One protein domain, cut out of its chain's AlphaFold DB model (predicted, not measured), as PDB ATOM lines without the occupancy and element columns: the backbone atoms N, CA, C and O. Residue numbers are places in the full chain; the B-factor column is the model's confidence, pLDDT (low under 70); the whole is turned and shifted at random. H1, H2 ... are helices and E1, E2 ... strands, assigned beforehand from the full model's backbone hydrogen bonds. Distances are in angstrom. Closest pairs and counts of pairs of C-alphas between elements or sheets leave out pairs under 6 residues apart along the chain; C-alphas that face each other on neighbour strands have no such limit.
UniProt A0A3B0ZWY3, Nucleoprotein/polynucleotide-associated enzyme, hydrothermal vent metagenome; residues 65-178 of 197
ATOM      1  N   GLN A  65     337.479 111.600 255.199       65.06
ATOM      2  CA  GLN A  65     337.506 112.195 253.860       65.06
ATOM      3  C   GLN A  65     336.488 111.526 252.929       65.06
ATOM      4  O   GLN A  65     335.725 112.232 252.270       65.06
ATOM      5  N   GLN A  66     336.381 110.195 252.955       61.97
ATOM      6  CA  GLN A  66     335.365 109.455 252.199       61.97
ATOM      7  C   GLN A  66     333.941 109.777 252.674       61.97
ATOM      8  O   GLN A  66     333.049 109.954 251.851       61.97
ATOM      9  N   VAL A  67     333.718 109.938 253.984       64.56
ATOM     10  CA  VAL A  67     332.416 110.362 254.533       64.56
ATOM     11  C   VAL A  67     332.059 111.783 254.087       64.56
ATOM     12  O   VAL A  67     330.912 112.027 253.716       64.56
ATOM     13  N   LYS A  68     333.023 112.714 254.055       63.75
ATOM     14  CA  LYS A  68     332.797 114.072 253.527       63.75
ATOM     15  C   LYS A  68     332.483 114.064 252.030       63.75
ATOM     16  O   LYS A  68     331.533 114.720 251.617       63.75
ATOM     17  N   GLN A  69     333.223 113.306 251.221       62.75
ATOM     18  CA  GLN A  69     332.972 113.200 249.777       62.75
ATOM     19  C   GLN A  69     331.635 112.505 249.463       62.75
ATOM     20  O   GLN A  69     330.890 112.948 248.584       62.75
ATOM     21  N   ALA A  70     331.273 111.467 250.219       63.59
ATOM     22  CA  ALA A  70     329.975 110.806 250.109       63.59
ATOM     23  C   ALA A  70     328.813 111.712 250.558       63.59
ATOM     24  O   ALA A  70     327.718 111.624 250.008       63.59
ATOM     25  N   ALA A  71     329.028 112.598 251.536       63.31
ATOM     26  CA  ALA A  71     328.025 113.575 251.960       63.31
ATOM     27  C   ALA A  71     327.802 114.673 250.905       63.31
ATOM     28  O   ALA A  71     326.656 115.021 250.631       63.31
ATOM     29  N   LEU A  72     328.874 115.173 250.278       62.88
ATOM     30  CA  LEU A  72     328.794 116.190 249.221       62.88
ATOM     31  C   LEU A  72     328.085 115.661 247.966       62.88
ATOM     32  O   LEU A  72     327.143 116.283 247.483       62.88
ATOM     33  N   SER A  73     328.458 114.468 247.500       62.62
ATOM     34  CA  SER A  73     327.817 113.830 246.336       62.62
ATOM     35  C   SER A  73     326.346 113.461 246.577       62.62
ATOM     36  O   SER A  73     325.526 113.550 245.662       62.62
ATOM     37  N   LYS A  74     325.967 113.099 247.813       62.81
ATOM     38  CA  LYS A  74     324.553 112.938 248.192       62.81
ATOM     39  C   LYS A  74     323.802 114.265 248.204       62.81
ATOM     40  O   LYS A  74     322.691 114.322 247.695       62.81
ATOM     41  N   GLN A  75     324.414 115.332 248.717       66.88
ATOM     42  CA  GLN A  75     323.786 116.650 248.773       66.88
ATOM     43  C   GLN A  75     323.487 117.214 247.377       66.88
ATOM     44  O   GLN A  75     322.449 117.844 247.187       66.88
ATOM     45  N   GLU A  76     324.364 116.993 246.399       67.88
ATOM     46  CA  GLU A  76     324.136 117.414 245.012       67.88
ATOM     47  C   GLU A  76     322.988 116.635 244.360       67.88
ATOM     48  O   GLU A  76     322.092 117.239 243.770       67.88
ATOM     49  N   ARG A  77     322.950 115.309 244.546       67.81
ATOM     50  CA  ARG A  77     321.865 114.464 244.026       67.81
ATOM     51  C   ARG A  77     320.515 114.778 244.679       67.81
ATOM     52  O   ARG A  77     319.498 114.811 243.989       67.81
ATOM     53  N   ASP A  78     320.504 115.046 245.982       69.81
ATOM     54  CA  ASP A  78     319.292 115.417 246.716       69.81
ATOM     55  C   ASP A  78     318.786 116.811 246.316       69.81
ATOM     56  O   ASP A  78     317.578 117.040 246.280       69.81
ATOM     57  N   ARG A  79     319.684 117.746 245.974       72.69
ATOM     58  CA  ARG A  79     319.293 119.068 245.458       72.69
ATOM     59  C   ARG A  79     318.581 118.964 244.117       72.69
ATOM     60  O   ARG A  79     317.563 119.627 243.952       72.69
ATOM     61  N   GLU A  80     319.081 118.140 243.202       74.25
ATOM     62  CA  GLU A  80     318.469 117.991 241.878       74.25
ATOM     63  C   GLU A  80     317.088 117.328 241.969       74.25
ATOM     64  O   GLU A  80     316.105 117.864 241.466       74.25
ATOM     65  N   LEU A  81     316.968 116.248 242.749       74.12
ATOM     66  CA  LEU A  81     315.676 115.597 242.995       74.12
ATOM     67  C   LEU A  81     314.670 116.512 243.709       74.12
ATOM     68  O   LEU A  81     313.463 116.392 243.500       74.12
ATOM     69  N   ASN A  82     315.138 117.414 244.575       78.25
ATOM     70  CA  ASN A  82     314.262 118.385 245.226       78.25
ATOM     71  C   ASN A  82     313.812 119.494 244.272       78.25
ATOM     72  O   ASN A  82     312.678 119.944 244.397       78.25
ATOM     73  N   ARG A  83     314.651 119.914 243.315       79.94
ATOM     74  CA  ARG A  83     314.257 120.892 242.288       79.94
ATOM     75  C   ARG A  83     313.116 120.359 241.432       79.94
ATOM     76  O   ARG A  83     312.079 121.007 241.363       79.94
ATOM     77  N   GLU A  84     313.257 119.145 240.901       81.56
ATOM     78  CA  GLU A  84     312.213 118.506 240.087       81.56
ATOM     79  C   GLU A  84     310.885 118.376 240.850       81.56
ATOM     80  O   GLU A  84     309.811 118.650 240.313       81.56
ATOM     81  N   LYS A  85     310.944 118.001 242.135       84.19
ATOM     82  CA  LYS A  85     309.749 117.920 242.987       84.19
ATOM     83  C   LYS A  85     309.098 119.280 243.199       84.19
ATOM     84  O   LYS A  85     307.889 119.389 243.036       84.19
ATOM     85  N   VAL A  86     309.887 120.302 243.530       84.38
ATOM     86  CA  VAL A  86     309.378 121.664 243.740       84.38
ATOM     87  C   VAL A  86     308.724 122.196 242.466       84.38
ATOM     88  O   VAL A  86     307.651 122.787 242.537       84.38
ATOM     89  N   GLU A  87     309.308 121.947 241.295       85.19
ATOM     90  CA  GLU A  87     308.713 122.335 240.014       85.19
ATOM     91  C   GLU A  87     307.387 121.617 239.740       85.19
ATOM     92  O   GLU A  87     306.406 122.259 239.360       85.19
ATOM     93  N   LEU A  88     307.325 120.302 239.970       84.44
ATOM     94  CA  LEU A  88     306.087 119.534 239.825       84.44
ATOM     95  C   LEU A  88     305.001 120.003 240.798       84.44
ATOM     96  O   LEU A  88     303.839 120.122 240.408       84.44
ATOM     97  N   ASP A  89     305.366 120.279 242.044       86.19
ATOM     98  CA  ASP A  89     304.432 120.752 243.062       86.19
ATOM     99  C   ASP A  89     303.932 122.167 242.742       86.19
ATOM    100  O   ASP A  89     302.739 122.434 242.879       86.19
ATOM    101  N   ASN A  90     304.792 123.040 242.209       85.88
ATOM    102  CA  ASN A  90     304.399 124.369 241.734       85.88
ATOM    103  C   ASN A  90     303.411 124.288 240.565       85.88
ATOM    104  O   ASN A  90     302.380 124.959 240.592       85.88
ATOM    105  N   LYS A  91     303.673 123.433 239.565       86.81
ATOM    106  CA  LYS A  91     302.747 123.219 238.440       86.81
ATOM    107  C   LYS A  91     301.387 122.715 238.921       86.81
ATOM    108  O   LYS A  91     300.351 123.232 238.513       86.81
ATOM    109  N   LYS A  92     301.379 121.754 239.851       88.25
ATOM    110  CA  LYS A  92     300.141 121.251 240.469       88.25
ATOM    111  C   LYS A  92     299.410 122.329 241.265       88.25
ATOM    112  O   LYS A  92     298.185 122.385 241.210       88.25
ATOM    113  N   ALA A  93     300.137 123.175 241.992       88.69
ATOM    114  CA  ALA A  93     299.551 124.274 242.746       88.69
ATOM    115  C   ALA A  93     298.877 125.294 241.817       88.69
ATOM    116  O   ALA A  93     297.744 125.694 242.083       88.69
ATOM    117  N   ILE A  94     299.524 125.659 240.705       88.69
ATOM    118  CA  ILE A  94     298.954 126.554 239.688       88.69
ATOM    119  C   ILE A  94     297.705 125.928 239.060       88.69
ATOM    120  O   ILE A  94     296.649 126.561 239.053       88.69
ATOM    121  N   ALA A  95     297.780 124.667 238.626       89.19
ATOM    122  CA  ALA A  95     296.635 123.954 238.062       89.19
ATOM    123  C   ALA A  95     295.455 123.874 239.050       89.19
ATOM    124  O   ALA A  95     294.304 124.078 238.671       89.19
ATOM    125  N   GLY A  96     295.729 123.641 240.339       90.25
ATOM    126  CA  GLY A  96     294.712 123.646 241.391       90.25
ATOM    127  C   GLY A  96     294.054 125.015 241.587       90.25
ATOM    128  O   GLY A  96     292.833 125.096 241.714       90.25
ATOM    129  N   GLN A  97     294.840 126.097 241.557       89.19
ATOM    130  CA  GLN A  97     294.311 127.464 241.626       89.19
ATOM    131  C   GLN A  97     293.431 127.797 240.416       89.19
ATOM    132  O   GLN A  97     292.375 128.409 240.576       89.19
ATOM    133  N   ILE A  98     293.846 127.382 239.217       90.31
ATOM    134  CA  ILE A  98     293.065 127.559 237.989       90.31
ATOM    135  C   ILE A  98     291.754 126.782 238.087       90.31
ATOM    136  O   ILE A  98     290.700 127.373 237.866       90.31
ATOM    137  N   ARG A  99     291.790 125.508 238.502       92.00
ATOM    138  CA  ARG A  99     290.578 124.698 238.705       92.00
ATOM    139  C   ARG A  99     289.590 125.397 239.631       92.00
ATOM    140  O   ARG A  99     288.432 125.555 239.264       92.00
ATOM    141  N   GLN A 100     290.048 125.875 240.787       91.12
ATOM    142  CA  GLN A 100     289.186 126.592 241.727       91.12
ATOM    143  C   GLN A 100     288.576 127.851 241.095       91.12
ATOM    144  O   GLN A 100     287.387 128.127 241.262       91.12
ATOM    145  N   LEU A 101     289.378 128.618 240.355       90.75
ATOM    146  CA  LEU A 101     288.918 129.835 239.700       90.75
ATOM    147  C   LEU A 101     287.852 129.537 238.632       90.75
ATOM    148  O   LEU A 101     286.857 130.263 238.554       90.75
ATOM    149  N   VAL A 102     288.033 128.464 237.858       91.56
ATOM    150  CA  VAL A 102     287.058 127.988 236.870       91.56
ATOM    151  C   VAL A 102     285.794 127.492 237.565       91.56
ATOM    152  O   VAL A 102     284.711 127.948 237.229       91.56
ATOM    153  N   GLU A 103     285.895 126.630 238.575       91.38
ATOM    154  CA  GLU A 103     284.733 126.079 239.287       91.38
ATOM    155  C   GLU A 103     283.849 127.158 239.924       91.38
ATOM    156  O   GLU A 103     282.624 127.042 239.899       91.38
ATOM    157  N   MET A 104     284.455 128.220 240.463       91.62
ATOM    158  CA  MET A 104     283.722 129.329 241.080       91.62
ATOM    159  C   MET A 104     283.046 130.261 240.069       91.62
ATOM    160  O   MET A 104     282.076 130.926 240.423       91.62
ATOM    161  N   ASN A 105     283.564 130.347 238.841       91.88
ATOM    162  CA  ASN A 105     283.098 131.300 237.827       91.88
ATOM    163  C   ASN A 105     282.555 130.624 236.563       91.88
ATOM    164  O   ASN A 105     282.312 131.305 235.565       91.88
ATOM    165  N   ARG A 106     282.388 129.299 236.578       92.00
ATOM    166  CA  ARG A 106     281.832 128.569 235.445       92.00
ATOM    167  C   ARG A 106     280.387 128.983 235.230       92.00
ATOM    168  O   ARG A 106     279.603 129.096 236.173       92.00
ATOM    169  N   ILE A 107     280.041 129.167 233.969       89.12
ATOM    170  CA  ILE A 107     278.674 129.420 233.541       89.12
ATOM    171  C   ILE A 107     278.072 128.080 233.149       89.12
ATOM    172  O   ILE A 107     278.688 127.305 232.415       89.12
ATOM    173  N   ALA A 108     276.879 127.793 233.672       85.69
ATOM    174  CA  ALA A 108     276.157 126.589 233.311       85.69
ATOM    175  C   ALA A 108     275.928 126.579 231.794       85.69
ATOM    176  O   ALA A 108     275.363 127.508 231.218       85.69
ATOM    177  N   LYS A 109     276.410 125.517 231.154       75.69
ATOM    178  CA  LYS A 109     276.038 125.181 229.787       75.69
ATOM    179  C   LYS A 109     274.633 124.602 229.878       75.69
ATOM    180  O   LYS A 109     274.483 123.411 230.138       75.69
ATOM    181  N   ASP A 110     273.622 125.453 229.760       72.12
ATOM    182  CA  ASP A 110     272.268 124.967 229.499       72.12
ATOM    183  C   ASP A 110     272.296 124.123 228.212       72.12
ATOM    184  O   ASP A 110     273.163 124.345 227.360       72.12
ATOM    185  N   GLU A 111     271.396 123.139 228.087       70.75
ATOM    186  CA  GLU A 111     271.259 122.254 226.915       70.75
ATOM    187  C   GLU A 111     270.839 123.052 225.668       70.75
ATOM    188  O   GLU A 111     269.716 122.973 225.181       70.75
ATOM    189  N   GLY A 112     271.737 123.897 225.178       73.75
ATOM    190  CA  GLY A 112     271.521 124.705 224.001       73.75
ATOM    191  C   GLY A 112     271.714 123.882 222.739       73.75
ATOM    192  O   GLY A 112     272.542 122.979 222.674       73.75
ATOM    193  N   GLU A 113     270.947 124.207 221.710       83.06
ATOM    194  CA  GLU A 113     270.957 123.469 220.446       83.06
ATOM    195  C   GLU A 113     272.092 123.925 219.511       83.06
ATOM    196  O   GLU A 113     272.425 123.244 218.537       83.06
ATOM    197  N   THR A 114     272.734 125.055 219.822       87.69
ATOM    198  CA  THR A 114     273.705 125.708 218.943       87.69
ATOM    199  C   THR A 114     275.114 125.187 219.198       87.69
ATOM    200  O   THR A 114     275.693 125.350 220.272       87.69
ATOM    201  N   ALA A 115     275.691 124.557 218.175       90.12
ATOM    202  CA  ALA A 115     277.052 124.046 218.222       90.12
ATOM    203  C   ALA A 115     278.065 125.160 217.920       90.12
ATOM    204  O   ALA A 115     278.118 125.674 216.802       90.12
ATOM    205  N   TYR A 116     278.920 125.478 218.889       90.62
ATOM    206  CA  TYR A 116     280.092 126.324 218.685       90.62
ATOM    207  C   TYR A 116     281.319 125.452 218.413       90.62
ATOM    208  O   TYR A 116     281.667 124.599 219.235       90.62
ATOM    209  N   ASN A 117     281.966 125.652 217.264       91.75
ATOM    210  CA  ASN A 117     283.154 124.902 216.856       91.75
ATOM    211  C   ASN A 117     284.418 125.710 217.156       91.75
ATOM    212  O   ASN A 117     284.473 126.905 216.876       91.75
ATOM    213  N   PHE A 118     285.438 125.047 217.685       91.69
ATOM    214  CA  PHE A 118     286.721 125.656 218.020       91.69
ATOM    215  C   PHE A 118     287.858 124.655 217.835       91.69
ATOM    216  O   PHE A 118     287.649 123.440 217.838       91.69
ATOM    217  N   GLU A 119     289.068 125.167 217.652       90.38
ATOM    218  CA  GLU A 119     290.262 124.355 217.458       90.38
ATOM    219  C   GLU A 119     290.978 124.112 218.791       90.38
ATOM    220  O   GLU A 119     291.170 125.026 219.586       90.38
ATOM    221  N   VAL A 120     291.365 122.862 219.039       89.75
ATOM    222  CA  VAL A 120     292.206 122.442 220.165       89.75
ATOM    223  C   VAL A 120     293.282 121.532 219.608       89.75
ATOM    224  O   VAL A 120     292.947 120.482 219.062       89.75
ATOM    225  N   GLU A 121     294.556 121.897 219.756       86.25
ATOM    226  CA  GLU A 121     295.690 121.058 219.332       86.25
ATOM    227  C   GLU A 121     295.534 120.517 217.894       86.25
ATOM    228  O   GLU A 121     295.687 119.318 217.646       86.25
ATOM    229  N   ASN A 122     295.177 121.383 216.935       88.00
ATOM    230  CA  ASN A 122     294.968 121.006 215.531       88.00
ATOM    231  C   ASN A 122     293.786 120.034 215.293       88.00
ATOM    232  O   ASN A 122     293.717 119.332 214.282       88.00
ATOM    233  N   LYS A 123     292.840 119.955 216.237       90.88
ATOM    234  CA  LYS A 123     291.581 119.206 216.108       90.88
ATOM    235  C   LYS A 123     290.395 120.128 216.337       90.88
ATOM    236  O   LYS A 123     290.334 120.846 217.329       90.88
ATOM    237  N   ILE A 124     289.401 120.039 215.459       91.81
ATOM    238  CA  ILE A 124     288.141 120.766 215.626       91.81
ATOM    239  C   ILE A 124     287.283 120.026 216.655       91.81
ATOM    240  O   ILE A 124     286.929 118.858 216.467       91.81
ATOM    241  N   LYS A 125     286.942 120.713 217.741       92.06
ATOM    242  CA  LYS A 125     285.991 120.266 218.760       92.06
ATOM    243  C   LYS A 125     284.773 121.183 218.766       92.06
ATOM    244  O   LYS A 125     284.788 122.267 218.188       92.06
ATOM    245  N   ARG A 126     283.691 120.717 219.390       91.62
ATOM    246  CA  ARG A 126     282.438 121.469 219.488       91.62
ATOM    247  C   ARG A 126     281.852 121.397 220.885       91.62
ATOM    248  O   ARG A 126     281.965 120.362 221.540       91.62
ATOM    249  N   ILE A 127     281.198 122.477 221.292       89.94
ATOM    250  CA  ILE A 127     280.353 122.534 222.485       89.94
ATOM    251  C   ILE A 127     278.956 122.990 222.089       89.94
ATOM    252  O   ILE A 127     278.794 123.799 221.178       89.94
ATOM    253  N   TYR A 128     277.959 122.451 222.776       90.44
ATOM    254  CA  TYR A 128     276.571 122.856 222.628       90.44
ATOM    255  C   TYR A 128     276.273 123.950 223.647       90.44
ATOM    256  O   TYR A 128     276.542 123.780 224.838       90.44
ATOM    257  N   VAL A 129     275.808 125.095 223.158       90.44
ATOM    258  CA  VAL A 129     275.528 126.296 223.945       90.44
ATOM    259  C   VAL A 129     274.236 126.935 223.457       90.44
ATOM    260  O   VAL A 129     273.772 126.677 222.346       90.44
ATOM    261  N   THR A 130     273.622 127.771 224.288       91.69
ATOM    262  CA  THR A 130     272.464 128.565 223.868       91.69
ATOM    263  C   THR A 130     272.898 129.683 222.917       91.69
ATOM    264  O   THR A 130     274.055 130.115 222.930       91.69
ATOM    265  N   ASP A 131     271.969 130.203 222.113       90.19
ATOM    266  CA  ASP A 131     272.245 131.310 221.184       90.19
ATOM    267  C   ASP A 131     272.787 132.563 221.880       90.19
ATOM    268  O   ASP A 131     273.594 133.306 221.314       90.19
ATOM    269  N   GLU A 132     272.354 132.810 223.117       89.94
ATOM    270  CA  GLU A 132     272.848 133.923 223.918       89.94
ATOM    271  C   GLU A 132     274.321 133.726 224.287       89.94
ATOM    272  O   GLU A 132     275.140 134.612 224.032       89.94
ATOM    273  N   LEU A 133     274.682 132.549 224.805       90.88
ATOM    274  CA  LEU A 133     276.066 132.215 225.136       90.88
ATOM    275  C   LEU A 133     276.950 132.210 223.886       90.88
ATOM    276  O   LEU A 133     278.048 132.762 223.923       90.88
ATOM    277  N   HIS A 134     276.458 131.688 222.757       91.00
ATOM    278  CA  HIS A 134     277.159 131.745 221.475       91.00
ATOM    279  C   HIS A 134     277.524 133.189 221.098       91.00
ATOM    280  O   HIS A 134     278.683 133.489 220.810       91.00
ATOM    281  N   LYS A 135     276.559 134.118 221.154       90.69
ATOM    282  CA  LYS A 135     276.813 135.544 220.890       90.69
ATOM    283  C   LYS A 135     277.803 136.145 221.886       90.69
ATOM    284  O   LYS A 135     278.644 136.944 221.490       90.69
ATOM    285  N   GLN A 136     277.726 135.780 223.164       90.56
ATOM    286  CA  GLN A 136     278.652 136.290 224.177       90.56
ATOM    287  C   GLN A 136     280.092 135.785 223.979       90.56
ATOM    288  O   GLN A 136     281.023 136.551 224.226       90.56
ATOM    289  N   ILE A 137     280.280 134.552 223.494       90.81
ATOM    290  CA  ILE A 137     281.592 134.010 223.103       90.81
ATOM    291  C   ILE A 137     282.132 134.774 221.888       90.81
ATOM    292  O   ILE A 137     283.253 135.275 221.923       90.81
ATOM    293  N   VAL A 138     281.315 134.940 220.841       89.56
ATOM    294  CA  VAL A 138     281.701 135.680 219.623       89.56
ATOM    295  C   VAL A 138     282.050 137.138 219.939       89.56
ATOM    296  O   VAL A 138     283.044 137.653 219.440       89.56
ATOM    297  N   ASN A 139     281.300 137.790 220.828       89.69
ATOM    298  CA  ASN A 139     281.572 139.162 221.264       89.69
ATOM    299  C   ASN A 139     282.776 139.280 222.224       89.69
ATOM    300  O   ASN A 139     283.039 140.374 222.726       89.69
ATOM    301  N   GLY A 140     283.454 138.174 222.550       88.06
ATOM    302  CA  GLY A 140     284.610 138.152 223.449       88.06
ATOM    303  C   GLY A 140     284.276 138.405 224.920       88.06
ATOM    304  O   GLY A 140     285.165 138.688 225.713       88.06
ATOM    305  N   ARG A 141     283.003 138.333 225.328       90.06
ATOM    306  CA  ARG A 141     282.617 138.471 226.747       90.06
ATOM    307  C   ARG A 141     282.850 137.182 227.527       90.06
ATOM    308  O   ARG A 141     283.180 137.236 228.714       90.06
ATOM    309  N   LEU A 142     282.670 136.046 226.858       92.44
ATOM    310  CA  LEU A 142     282.931 134.718 227.394       92.44
ATOM    311  C   LEU A 142     284.094 134.060 226.667       92.44
ATOM    312  O   LEU A 142     284.331 134.301 225.486       92.44
ATOM    313  N   ALA A 143     284.781 133.200 227.399       92.88
ATOM    314  CA  ALA A 143     285.906 132.418 226.936       92.88
ATOM    315  C   ALA A 143     285.674 130.936 227.247       92.88
ATOM    316  O   ALA A 143     284.969 130.585 228.200       92.88
ATOM    317  N   ILE A 144     286.279 130.074 226.431       92.69
ATOM    318  CA  ILE A 144     286.251 128.621 226.607       92.69
ATOM    319  C   ILE A 144     287.584 128.201 227.210       92.69
ATOM    320  O   ILE A 144     288.646 128.484 226.649       92.69
ATOM    321  N   VAL A 145     287.519 127.500 228.335       92.56
ATOM    322  CA  VAL A 145     288.683 126.949 229.035       92.56
ATOM    323  C   VAL A 145     288.596 125.431 229.088       92.56
ATOM    324  O   VAL A 145     287.508 124.865 229.224       92.56
ATOM    325  N   SER A 146     289.734 124.756 228.964       91.12
ATOM    326  CA  SER A 146     289.820 123.310 229.159       91.12
ATOM    327  C   SER A 146     289.980 123.009 230.644       91.12
ATOM    328  O   SER A 146     290.915 123.502 231.276       91.12
ATOM    329  N   LEU A 147     289.091 122.188 231.197       88.25
ATOM    330  CA  LEU A 147     289.186 121.721 232.574       88.25
ATOM    331  C   LEU A 147     289.028 120.204 232.614       88.25
ATOM    332  O   LEU A 147     288.006 119.671 232.184       88.25
ATOM    333  N   ASP A 148     290.035 119.528 233.166       83.62
ATOM    334  CA  ASP A 148     290.115 118.070 233.242       83.62
ATOM    335  C   ASP A 148     289.906 117.419 231.857       83.62
ATOM    336  O   ASP A 148     290.780 117.515 231.001       83.62
ATOM    337  N   GLU A 149     288.756 116.789 231.609       81.56
ATOM    338  CA  GLU A 149     288.424 116.141 230.327       81.56
ATOM    339  C   GLU A 149     287.377 116.920 229.505       81.56
ATOM    340  O   GLU A 149     286.951 116.474 228.437       81.56
ATOM    341  N   GLY A 150     286.951 118.088 229.994       88.00
ATOM    342  CA  GLY A 150     285.857 118.879 229.438       88.00
ATOM    343  C   GLY A 150     286.228 120.316 229.068       88.00
ATOM    344  O   GLY A 150     287.353 120.781 229.247       88.00
ATOM    345  N   TYR A 151     285.229 121.026 228.545       90.62
ATOM    346  CA  TYR A 151     285.317 122.436 228.162       90.62
ATOM    347  C   TYR A 151     284.307 123.245 228.947       90.62
ATOM    348  O   TYR A 151     283.111 123.003 228.806       90.62
ATOM    349  N   GLU A 152     284.766 124.202 229.740       91.62
ATOM    350  CA  GLU A 152     283.920 125.071 230.553       91.62
ATOM    351  C   GLU A 152     283.874 126.493 229.990       91.62
ATOM    352  O   GLU A 152     284.808 126.957 229.332       91.62
ATOM    353  N   LEU A 153     282.761 127.181 230.249       92.25
ATOM    354  CA  LEU A 153     282.576 128.585 229.892       92.25
ATOM    355  C   LEU A 153     282.877 129.456 231.101       92.25
ATOM    356  O   LEU A 153     282.300 129.252 232.170       92.25
ATOM    357  N   VAL A 154     283.743 130.449 230.921       93.44
ATOM    358  CA  VAL A 154     284.085 131.424 231.961       93.44
ATOM    359  C   VAL A 154     284.029 132.853 231.411       93.44
ATOM    360  O   VAL A 154     284.224 133.066 230.211       93.44
ATOM    361  N   PRO A 155     283.789 133.863 232.262       93.38
ATOM    362  CA  PRO A 155     283.903 135.263 231.868       93.38
ATOM    363  C   PRO A 155     285.316 135.622 231.393       93.38
ATOM    364  O   PRO A 155     286.301 135.114 231.934       93.38
ATOM    365  N   LYS A 156     285.431 136.580 230.466       90.69
ATOM    366  CA  LYS A 156     286.726 137.073 229.959       90.69
ATOM    367  C   LYS A 156     287.696 137.484 231.070       90.69
ATOM    368  O   LYS A 156     288.843 137.061 231.060       90.69
ATOM    369  N   ILE A 157     287.219 138.208 232.086       90.50
ATOM    370  CA  ILE A 157     288.038 138.641 233.238       90.50
ATOM    371  C   ILE A 157     288.695 137.444 233.944       90.50
ATOM    372  O   ILE A 157     289.799 137.536 234.481       90.50
ATOM    373  N   VAL A 158     288.000 136.308 233.987       91.75
ATOM    374  CA  VAL A 158     288.513 135.081 234.595       91.75
ATOM    375  C   VAL A 158     289.498 134.398 233.657       91.75
ATOM    376  O   VAL A 158     290.568 134.002 234.111       91.75
ATOM    377  N   ALA A 159     289.193 134.324 232.361       91.88
ATOM    378  CA  ALA A 159     290.116 133.789 231.367       91.88
ATOM    379  C   ALA A 159     291.439 134.564 231.317       91.88
ATOM    380  O   ALA A 159     292.490 133.941 231.339       91.88
ATOM    381  N   GLU A 160     291.421 135.896 231.377       90.62
ATOM    382  CA  GLU A 160     292.637 136.721 231.446       90.62
ATOM    383  C   GLU A 160     293.489 136.390 232.680       90.62
ATOM    384  O   GLU A 160     294.709 136.245 232.590       90.62
ATOM    385  N   LYS A 161     292.852 136.191 233.841       90.50
ATOM    386  CA  LYS A 161     293.543 135.750 235.065       90.50
ATOM    387  C   LYS A 161     294.143 134.352 234.920       90.50
ATOM    388  O   LYS A 161     295.172 134.080 235.540       90.50
ATOM    389  N   ILE A 162     293.499 133.468 234.162       90.69
ATOM    390  CA  ILE A 162     294.023 132.133 233.862       90.69
ATOM    391  C   ILE A 162     295.213 132.265 232.909       90.69
ATOM    392  O   ILE A 162     296.274 131.772 233.256       90.69
ATOM    393  N   MET A 163     295.106 133.038 231.823       89.44
ATOM    394  CA  MET A 163     296.194 133.274 230.859       89.44
ATOM    395  C   MET A 163     297.464 133.843 231.503       89.44
ATOM    396  O   MET A 163     298.564 133.466 231.116       89.44
ATOM    397  N   GLN A 164     297.329 134.720 232.503       88.25
ATOM    398  CA  GLN A 164     298.474 135.257 233.256       88.25
ATOM    399  C   GLN A 164     299.222 134.197 234.078       88.25
ATOM    400  O   GLN A 164     300.374 134.414 234.450       88.25
ATOM    401  N   ARG A 165     298.560 133.089 234.425       88.31
ATOM    402  CA  ARG A 165     299.139 131.985 235.204       88.31
ATOM    403  C   ARG A 165     299.610 130.869 234.288       88.31
ATOM    404  O   ARG A 165     300.745 130.424 234.407       88.31
ATOM    405  N   ASP A 166     298.715 130.428 233.417       87.06
ATOM    406  CA  ASP A 166     298.929 129.361 232.462       87.06
ATOM    407  C   ASP A 166     297.966 129.531 231.276       87.06
ATOM    408  O   ASP A 166     296.744 129.407 231.406       87.06
ATOM    409  N   SER A 167     298.523 129.849 230.108       87.19
ATOM    410  CA  SER A 167     297.753 130.033 228.879       87.19
ATOM    411  C   SER A 167     297.284 128.717 228.259       87.19
ATOM    412  O   SER A 167     296.386 128.752 227.426       87.19
ATOM    413  N   GLU A 168     297.846 127.570 228.654       88.50
ATOM    414  CA  GLU A 168     297.492 126.255 228.100       88.50
ATOM    415  C   GLU A 168     296.046 125.861 228.437       88.50
ATOM    416  O   GLU A 168     295.383 125.168 227.671       88.50
ATOM    417  N   PHE A 169     295.510 126.376 229.549       88.06
ATOM    418  CA  PHE A 169     294.128 126.131 229.968       88.06
ATOM    419  C   PHE A 169     293.091 126.939 229.178       88.06
ATOM    420  O   PHE A 169     291.894 126.647 229.266       88.06
ATOM    421  N   VAL A 170     293.502 127.976 228.442       90.81
ATOM    422  CA  VAL A 170     292.583 128.848 227.701       90.81
ATOM    423  C   VAL A 170     292.563 128.444 226.238       90.81
ATOM    424  O   VAL A 170     293.558 128.551 225.533       90.81
ATOM    425  N   VAL A 171     291.397 127.997 225.778       91.50
ATOM    426  CA  VAL A 171     291.215 127.471 224.421       91.50
ATOM    427  C   VAL A 171     290.741 128.564 223.476       91.50
ATOM    428  O   VAL A 171     291.277 128.734 222.387       91.50
ATOM    429  N   VAL A 172     289.716 129.310 223.894       89.69
ATOM    430  CA  VAL A 172     289.152 130.413 223.114       89.69
ATOM    431  C   VAL A 172     289.033 131.626 224.012       89.69
ATOM    432  O   VAL A 172     288.295 131.598 224.994       89.69
ATOM    433  N   CYS A 173     289.713 132.702 223.638       88.88
ATOM    434  CA  CYS A 173     289.555 134.021 224.231       88.88
ATOM    435  C   CYS A 173     289.490 135.024 223.082       88.88
ATOM    436  O   CYS A 173     290.520 135.356 222.500       88.88
ATOM    437  N   ASN A 174     288.278 135.424 222.691       87.38
ATOM    438  CA  ASN A 174     288.127 136.388 221.609       87.38
ATOM    439  C   ASN A 174     288.323 137.812 222.138       87.38
ATOM    440  O   ASN A 174     287.974 138.122 223.283       87.38
ATOM    441  N   GLU A 175     288.847 138.694 221.292       81.50
ATOM    442  CA  GLU A 175     288.908 140.108 221.629       81.50
ATOM    443  C   GLU A 175     287.491 140.657 221.767       81.50
ATOM    444  O   GLU A 175     286.567 140.312 221.026       81.50
ATOM    445  N   THR A 176     287.300 141.494 222.783       74.88
ATOM    446  CA  THR A 176     286.030 142.191 222.920       74.88
ATOM    447  C   THR A 176     285.991 143.206 221.809       74.88
ATOM    448  O   THR A 176     286.798 144.132 221.827       74.88
ATOM    449  N   ASN A 177     285.036 143.062 220.893       61.97
ATOM    450  CA  ASN A 177     284.684 144.124 219.963       61.97
ATOM    451  C   ASN A 177     283.969 145.229 220.759       61.97
ATOM    452  O   ASN A 177     282.752 145.401 220.701       61.97
ATOM    453  N   GLN A 178     284.727 145.888 221.633       52.56
ATOM    454  CA  GLN A 178     284.433 147.239 222.042       52.56
ATOM    455  C   GLN A 178     284.795 148.048 220.813       52.56
ATOM    456  O   GLN A 178     285.966 148.188 220.478       52.56
TER     457      GLN A 178
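AT A GLANCE: This is residues 65 to 178 of the 197 residues of the protein "Nucleoprotein/polynucleotide-associated enzyme" of hydrothermal vent metagenome (UniProt A0A3B0ZWY3). A long helix, H1, sticks out from a compact head with its residues 65 to 90, and packs on the head with its residues 95 to 105. In the head, H1 and H3 cover one face of the small sheet E4 E3 E5; H2 is on the other face, and the hairpin E1 E2 packs beside H2. The 114 printed residues run H1 E1 E2 H2 E3 E4 H3 E5, three named helices and five named strands, class mixed, with both sheets antiparallel. The whole is extended, a rod of 75 by 27 by 22 A with a radius of gyration of the C-alphas of 21.0 A.

IN THESE COORDINATES: H1, residues 65 to 105, starts at C-alpha (337.506, 112.195, 253.860) and is 59.9 A long. E1, 114 to 120, and E2, 123 to 129, measure 18.8 A and 19.2 A. H2 is 131 to 138, E3 142 to 147, E4 150 to 155 and H3 156 to 163. E5, 170 to 172, ends at C-alpha (289.152, 130.413, 223.114).

HOW THE PARTS SIT: Residues 98 to 105 of H1 touch H3, closest at the C-alphas of Ile 98 and Ile 162, 6.2 A, a shallow tilt of 13 degrees, opposite ways. In the hairpin E1 and E2, N 116 and O 127 are 2.8 A apart. The closest C-alphas of E1 and H2 are Thr 114 and Asp 131, 6.2 A. H2, height 9.7 A over the sheet E4 E3 E5, makes three layers, helices on both faces, with H1 and H3. In the hairpin E3 and E4, N 145 and O 152 are 2.9 A apart; between E3 and E5, N 144 and O 172, 2.9 A. E4, H3 and E5 form a split strand-helix-strand unit, E3 between its strands, with a right-handed crossover. In H1, H2 and H3 every O i to N i+4 pair is within hydrogen-bond range.

THE WHOLE: The C-alphas farthest apart, Gln 65 and Asp 131, are 75.4 A apart. The printed part has no cut and no long link. Without residues 65 to 90 the body spans 36 by 29 by 25 A. Residues 65 to 78 and 177 to 178 have pLDDT under 70.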